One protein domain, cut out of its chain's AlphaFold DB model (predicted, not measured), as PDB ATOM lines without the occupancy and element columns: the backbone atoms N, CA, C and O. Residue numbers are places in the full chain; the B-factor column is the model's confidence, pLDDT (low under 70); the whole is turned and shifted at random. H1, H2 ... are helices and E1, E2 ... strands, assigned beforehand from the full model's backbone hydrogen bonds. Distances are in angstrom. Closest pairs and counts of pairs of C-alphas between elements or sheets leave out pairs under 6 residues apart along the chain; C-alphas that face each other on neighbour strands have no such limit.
ATOM      1  N   ALA A 697     -94.256  -8.353-112.375       59.84
ATOM      2  CA  ALA A 697     -93.355  -7.229-112.167       59.84
ATOM      3  C   ALA A 697     -93.359  -6.338-113.419       59.84
ATOM      4  O   ALA A 697     -93.088  -6.816-114.524       59.84
ATOM      5  N   ALA A 698     -93.639  -5.043-113.256       57.16
ATOM      6  CA  ALA A 698     -93.488  -4.082-114.343       57.16
ATOM      7  C   ALA A 698     -92.034  -4.124-114.861       57.16
ATOM      8  O   ALA A 698     -91.112  -4.157-114.041       57.16
ATOM      9  N   PRO A 699     -91.794  -4.118-116.187       70.88
ATOM     10  CA  PRO A 699     -92.717  -3.767-117.278       70.88
ATOM     11  C   PRO A 699     -93.464  -4.942-117.965       70.88
ATOM     12  O   PRO A 699     -93.869  -4.806-119.120       70.88
ATOM     13  N   TYR A 700     -93.668  -6.085-117.301       77.69
ATOM     14  CA  TYR A 700     -94.569  -7.146-117.784       77.69
ATOM     15  C   TYR A 700     -96.001  -6.934-117.256       77.69
ATOM     16  O   TYR A 700     -96.198  -6.341-116.194       77.69
ATOM     17  N   VAL A 701     -97.007  -7.447-117.971       75.62
ATOM     18  CA  VAL A 701     -98.435  -7.379-117.598       75.62
ATOM     19  C   VAL A 701     -99.097  -8.756-117.633       75.62
ATOM     20  O   VAL A 701     -98.662  -9.650-118.356       75.62
ATOM     21  N   VAL A 702    -100.164  -8.924-116.849       72.44
ATOM     22  CA  VAL A 702    -100.920 -10.181-116.766       72.44
ATOM     23  C   VAL A 702    -101.775 -10.368-118.023       72.44
ATOM     24  O   VAL A 702    -102.571  -9.498-118.374       72.44
ATOM     25  N   SER A 703    -101.655 -11.527-118.666       70.56
ATOM     26  CA  SER A 703    -102.527 -11.986-119.749       70.56
ATOM     27  C   SER A 703    -103.005 -13.401-119.421       70.56
ATOM     28  O   SER A 703    -102.297 -14.382-119.645       70.56
ATOM     29  N   GLY A 704    -104.200 -13.513-118.836       69.12
ATOM     30  CA  GLY A 704    -104.687 -14.775-118.276       69.12
ATOM     31  C   GLY A 704    -103.878 -15.174-117.038       69.12
ATOM     32  O   GLY A 704    -103.932 -14.490-116.020       69.12
ATOM     33  N   SER A 705    -103.127 -16.274-117.122       57.50
ATOM     34  CA  SER A 705    -102.215 -16.739-116.064       57.50
ATOM     35  C   SER A 705    -100.730 -16.509-116.370       57.50
ATOM     36  O   SER A 705     -99.886 -16.997-115.625       57.50
ATOM     37  N   GLU A 706    -100.399 -15.800-117.452       62.12
ATOM     38  CA  GLU A 706     -99.018 -15.577-117.895       62.12
ATOM     39  C   GLU A 706     -98.625 -14.096-117.823       62.12
ATOM     40  O   GLU A 706     -99.463 -13.204-117.974       62.12
ATOM     41  N   CYS A 707     -97.331 -13.839-117.613       77.44
ATOM     42  CA  CYS A 707     -96.754 -12.500-117.655       77.44
ATOM     43  C   CYS A 707     -96.158 -12.225-119.031       77.44
ATOM     44  O   CYS A 707     -95.145 -12.817-119.399       77.44
ATOM     45  N   ILE A 708     -96.771 -11.305-119.774       84.62
ATOM     46  CA  ILE A 708     -96.350 -10.940-121.127       84.62
ATOM     47  C   ILE A 708     -95.640  -9.577-121.141       84.62
ATOM     48  O   ILE A 708     -96.006  -8.691-120.362       84.62
ATOM     49  N   PRO A 709     -94.615  -9.375-121.989       90.25
ATOM     50  CA  PRO A 709     -93.904  -8.105-122.061       90.25
ATOM     51  C   PRO A 709     -94.749  -6.999-122.708       90.25
ATOM     52  O   PRO A 709     -95.591  -7.245-123.577       90.25
ATOM     53  N   VAL A 710     -94.473  -5.757-122.308       87.88
ATOM     54  CA  VAL A 710     -94.981  -4.544-122.960       87.88
ATOM     55  C   VAL A 710     -93.856  -3.909-123.778       87.88
ATOM     56  O   VAL A 710     -92.787  -3.607-123.247       87.88
ATOM     57  N   CYS A 711     -94.099  -3.659-125.064       93.38
ATOM     58  CA  CYS A 711     -93.195  -2.913-125.936       93.38
ATOM     59  C   CYS A 711     -93.820  -1.572-126.313       93.38
ATOM     60  O   CYS A 711     -94.896  -1.529-126.904       93.38
ATOM     61  N   TYR A 712     -93.141  -0.476-125.972       91.38
ATOM     62  CA  TYR A 712     -93.516   0.895-126.337       91.38
ATOM     63  C   TYR A 712     -94.955   1.272-125.935       91.38
ATOM     64  O   TYR A 712     -95.646   2.008-126.634       91.38
ATOM     65  N   GLY A 713     -95.401   0.757-124.783       88.56
ATOM     66  CA  GLY A 713     -96.751   0.959-124.244       88.56
ATOM     67  C   GLY A 713     -97.817  -0.010-124.769       88.56
ATOM     68  O   GLY A 713     -98.979   0.136-124.404       88.56
ATOM     69  N   ILE A 714     -97.448  -0.997-125.595       90.50
ATOM     70  CA  ILE A 714     -98.369  -1.975-126.189       90.50
ATOM     71  C   ILE A 714     -98.004  -3.400-125.738       90.50
ATOM     72  O   ILE A 714     -96.847  -3.816-125.810       90.50
ATOM     73  N   ASN A 715     -98.997  -4.160-125.277       91.62
ATOM     74  CA  ASN A 715     -98.844  -5.554-124.842       91.62
ATOM     75  C   ASN A 715     -98.456  -6.470-126.017       91.62
ATOM     76  O   ASN A 715     -99.018  -6.336-127.106       91.62
ATOM     77  N   SER A 716     -97.581  -7.459-125.801       92.00
ATOM     78  CA  SER A 716     -97.131  -8.371-126.871       92.00
ATOM     79  C   SER A 716     -98.239  -9.199-127.536       92.00
ATOM     80  O   SER A 716     -98.096  -9.585-128.695       92.00
ATOM     81  N   ASN A 717     -99.366  -9.429-126.852       90.25
ATOM     82  CA  ASN A 717    -100.533 -10.115-127.414       90.25
ATOM     83  C   ASN A 717    -101.331  -9.257-128.424       90.25
ATOM     84  O   ASN A 717    -102.121  -9.800-129.196       90.25
ATOM     85  N   ASN A 718    -101.102  -7.941-128.485       91.88
ATOM     86  CA  ASN A 718    -101.734  -7.033-129.444       91.88
ATOM     87  C   ASN A 718    -100.941  -6.993-130.768       91.88
ATOM     88  O   ASN A 718    -100.387  -5.969-131.177       91.88
ATOM     89  N   VAL A 719    -100.877  -8.151-131.432       88.94
ATOM     90  CA  VAL A 719    -100.024  -8.438-132.605       88.94
ATOM     91  C   VAL A 719    -100.259  -7.542-133.830       88.94
ATOM     92  O   VAL A 719     -99.430  -7.512-134.735       88.94
ATOM     93  N   SER A 720    -101.372  -6.806-133.885       90.62
ATOM     94  CA  SER A 720    -101.691  -5.868-134.969       90.62
ATOM     95  C   SER A 720    -101.086  -4.473-134.781       90.62
ATOM     96  O   SER A 720    -101.101  -3.688-135.728       90.62
ATOM     97  N   SER A 721    -100.571  -4.148-133.589       91.81
ATOM     98  CA  SER A 721    -100.060  -2.806-133.265       91.81
ATOM     99  C   SER A 721     -98.753  -2.791-132.468       91.81
ATOM    100  O   SER A 721     -97.967  -1.854-132.629       91.81
ATOM    101  N   VAL A 722     -98.462  -3.825-131.669       94.06
ATOM    102  CA  VAL A 722     -97.155  -3.971-131.010       94.06
ATOM    103  C   VAL A 722     -96.053  -4.101-132.065       94.06
ATOM    104  O   VAL A 722     -96.278  -4.691-133.124       94.06
ATOM    105  N   CYS A 723     -94.875  -3.520-131.818       95.00
ATOM    106  CA  CYS A 723     -93.789  -3.478-132.806       95.00
ATOM    107  C   CYS A 723     -94.270  -2.932-134.166       95.00
ATOM    108  O   CYS A 723     -94.005  -3.517-135.216       95.00
ATOM    109  N   SER A 724     -95.077  -1.862-134.124       92.31
ATOM    110  CA  SER A 724     -95.771  -1.228-135.261       92.31
ATOM    111  C   SER A 724     -96.639  -2.171-136.118       92.31
ATOM    112  O   SER A 724     -96.944  -1.850-137.266       92.31
ATOM    113  N   GLY A 725     -97.018  -3.350-135.607       92.88
ATOM    114  CA  GLY A 725     -97.653  -4.421-136.390       92.88
ATOM    115  C   GLY A 725     -96.704  -5.096-137.398       92.88
ATOM    116  O   GLY A 725     -97.154  -5.736-138.350       92.88
ATOM    117  N   ARG A 726     -95.386  -4.916-137.224       92.75
ATOM    118  CA  ARG A 726     -94.289  -5.337-138.119       92.75
ATOM    119  C   ARG A 726     -93.196  -6.144-137.401       92.75
ATOM    120  O   ARG A 726     -92.108  -6.317-137.945       92.75
ATOM    121  N   GLY A 727     -93.459  -6.659-136.203       93.00
ATOM    122  CA  GLY A 727     -92.504  -7.455-135.425       93.00
ATOM    123  C   GLY A 727     -93.158  -8.189-134.255       93.00
ATOM    124  O   GLY A 727     -94.365  -8.073-134.053       93.00
ATOM    125  N   SER A 728     -92.366  -8.933-133.482       94.31
ATOM    126  CA  SER A 728     -92.798  -9.568-132.233       94.31
ATOM    127  C   SER A 728     -92.125  -8.926-131.018       94.31
ATOM    128  O   SER A 728     -90.922  -8.656-131.024       94.31
ATOM    129  N   CYS A 729     -92.909  -8.678-129.968       94.44
ATOM    130  CA  CYS A 729     -92.420  -8.186-128.683       94.44
ATOM    131  C   CYS A 729     -92.026  -9.385-127.818       94.44
ATOM    132  O   CYS A 729     -92.892 -10.038-127.231       94.44
ATOM    133  N   ASN A 730     -90.732  -9.700-127.803       88.31
ATOM    134  CA  ASN A 730     -90.206 -10.895-127.133       88.31
ATOM    135  C   ASN A 730     -89.756 -10.592-125.696       88.31
ATOM    136  O   ASN A 730     -89.830 -11.459-124.836       88.31
ATOM    137  N   ASP A 731     -89.344  -9.348-125.446       88.62
ATOM    138  CA  ASP A 731     -88.998  -8.806-124.132       88.62
ATOM    139  C   ASP A 731     -89.443  -7.334-124.050       88.62
ATOM    140  O   ASP A 731     -89.747  -6.731-125.083       88.62
ATOM    141  N   PRO A 732     -89.506  -6.720-122.856       90.31
ATOM    142  CA  PRO A 732     -90.039  -5.372-122.700       90.31
ATOM    143  C   PRO A 732     -89.243  -4.319-123.476       90.31
ATOM    144  O   PRO A 732     -88.031  -4.188-123.315       90.31
ATOM    145  N   ASN A 733     -89.943  -3.545-124.308       91.19
ATOM    146  CA  ASN A 733     -89.355  -2.622-125.291       91.19
ATOM    147  C   ASN A 733     -88.308  -3.270-126.229       91.19
ATOM    148  O   ASN A 733     -87.420  -2.578-126.718       91.19
ATOM    149  N   ASN A 734     -88.403  -4.579-126.490       93.50
ATOM    150  CA  ASN A 734     -87.503  -5.316-127.376       93.50
ATOM    151  C   ASN A 734     -88.292  -5.989-128.515       93.50
ATOM    152  O   ASN A 734     -88.881  -7.065-128.354       93.50
ATOM    153  N   CYS A 735     -88.306  -5.327-129.673       95.44
ATOM    154  CA  CYS A 735     -89.031  -5.757-130.864       95.44
ATOM    155  C   CYS A 735     -88.126  -6.482-131.867       95.44
ATOM    156  O   CYS A 735     -87.165  -5.917-132.384       95.44
ATOM    157  N   THR A 736     -88.478  -7.722-132.214       95.88
ATOM    158  CA  THR A 736     -87.849  -8.467-133.315       95.88
ATOM    159  C   THR A 736     -88.634  -8.234-134.602       95.88
ATOM    160  O   THR A 736     -89.782  -8.662-134.719       95.88
ATOM    161  N   CYS A 737     -88.040  -7.531-135.566       94.50
ATOM    162  CA  CYS A 737     -88.746  -7.084-136.768       94.50
ATOM    163  C   CYS A 737     -88.896  -8.165-137.845       94.50
ATOM    164  O   CYS A 737     -88.026  -9.010-138.049       94.50
ATOM    165  N   GLN A 738     -90.014  -8.097-138.569       92.62
ATOM    166  CA  GLN A 738     -90.259  -8.870-139.782       92.62
ATOM    167  C   GLN A 738     -89.290  -8.446-140.896       92.62
ATOM    168  O   GLN A 738     -88.786  -7.322-140.918       92.62
ATOM    169  N   ALA A 739     -89.059  -9.341-141.860       89.94
ATOM    170  CA  ALA A 739     -88.142  -9.093-142.967       89.94
ATOM    171  C   ALA A 739     -88.442  -7.763-143.691       89.94
ATOM    172  O   ALA A 739     -89.581  -7.484-144.075       89.94
ATOM    173  N   ASN A 740     -87.382  -6.984-143.919       88.44
ATOM    174  CA  ASN A 740     -87.376  -5.649-144.532       88.44
ATOM    175  C   ASN A 740     -87.946  -4.487-143.680       88.44
ATOM    176  O   ASN A 740     -87.989  -3.355-144.171       88.44
ATOM    177  N   TYR A 741     -88.304  -4.733-142.415       91.50
ATOM    178  CA  TYR A 741     -88.603  -3.700-141.414       91.50
ATOM    179  C   TYR A 741     -87.465  -3.588-140.388       91.50
ATOM    180  O   TYR A 741     -86.755  -4.558-140.124       91.50
ATOM    181  N   TYR A 742     -87.264  -2.394-139.836       91.81
ATOM    182  CA  TYR A 742     -86.221  -2.075-138.855       91.81
ATOM    183  C   TYR A 742     -86.629  -0.853-138.010       91.81
ATOM    184  O   TYR A 742     -87.745  -0.355-138.132       91.81
ATOM    185  N   GLY A 743     -85.733  -0.373-137.148       89.38
ATOM    186  CA  GLY A 743     -86.069   0.605-136.107       89.38
ATOM    187  C   GLY A 743     -86.411  -0.088-134.788       89.38
ATOM    188  O   GLY A 743     -86.563  -1.309-134.740       89.38
ATOM    189  N   ASN A 744     -86.487   0.681-133.705       91.06
ATOM    190  CA  ASN A 744     -86.588   0.121-132.351       91.06
ATOM    191  C   ASN A 744     -87.968  -0.505-132.069       91.06
ATOM    192  O   ASN A 744     -88.082  -1.429-131.272       91.06
ATOM    193  N   ASN A 745     -89.006  -0.031-132.758       93.62
ATOM    194  CA  ASN A 745     -90.388  -0.500-132.712       93.62
ATOM    195  C   ASN A 745     -90.840  -1.021-134.099       93.62
ATOM    196  O   ASN A 745     -92.034  -1.033-134.398       93.62
TER     197      ASN A 745
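AT A GLANCE: This is residues 697 to 745 of the 832 residues of the protein "Predicted protein" of Naegleria gruberi (UniProt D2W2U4). Two small two-stranded hairpins, E1 with E2 and E3 with E4, are set one after the other along a rod, with H1, a very short helix, close to both strands of the second hairpin. Beyond E4 the last residues, 738 to 745, make a loop that folds back. The printed part has 49 residues, with the named elements E1, E2, H1, E3, E4 in that order, and under half of the residues are in them; the class is mostly strand, and each hairpin is an antiparallel sheet of two strands. The whole is compact, with a radius of gyration of the C-alphas of 10.3 A and spans of 34 by 16 by 14 A.

HOW THE PARTS SIT: E1, residues 700 to 703, and E2, residues 706 to 711, form a hairpin at 129 degrees, with N 701 and O 708 2.9 A apart, within hydrogen-bond range. Residues 710 to 711 of E2 also pair with residues 714 to 715, antiparallel. H1, residues 722 to 725, is too short for any O i to N i+4 pair; its one O i to N i+3 pair is within range. E3, residues 727 to 731, and E4, residues 734 to 737, form a hairpin at 154 degrees, with N 728 and O 736 2.9 A apart, within hydrogen-bond range. The closest C-alphas of E2 and E3 are those of Pro 709 and Asp 731, 5.4 A apart. Those of H1 and E4 are Cys 723 and Cys 735, 5.6 A. E1 is apart from H1, E3 and E4.

IN THESE COORDINATES: E1 begins at C-alpha 700 (-94.569, -7.146, -117.784) and is 9.5 A long. E2 measures 16.1 A, H1 5.4 A, E3 11.9 A and E4 9.6 A, ending at C-alpha 737 (-88.746, -7.084, -136.768).

THE WHOLE: The C-alphas farthest apart, Ser 705 and Asn 740, are 34.0 A apart. The printed part has no cut and no long link. Mean pLDDT of the printed part is 86.3; residues 697 to 698 and 704 to 706 are under 70.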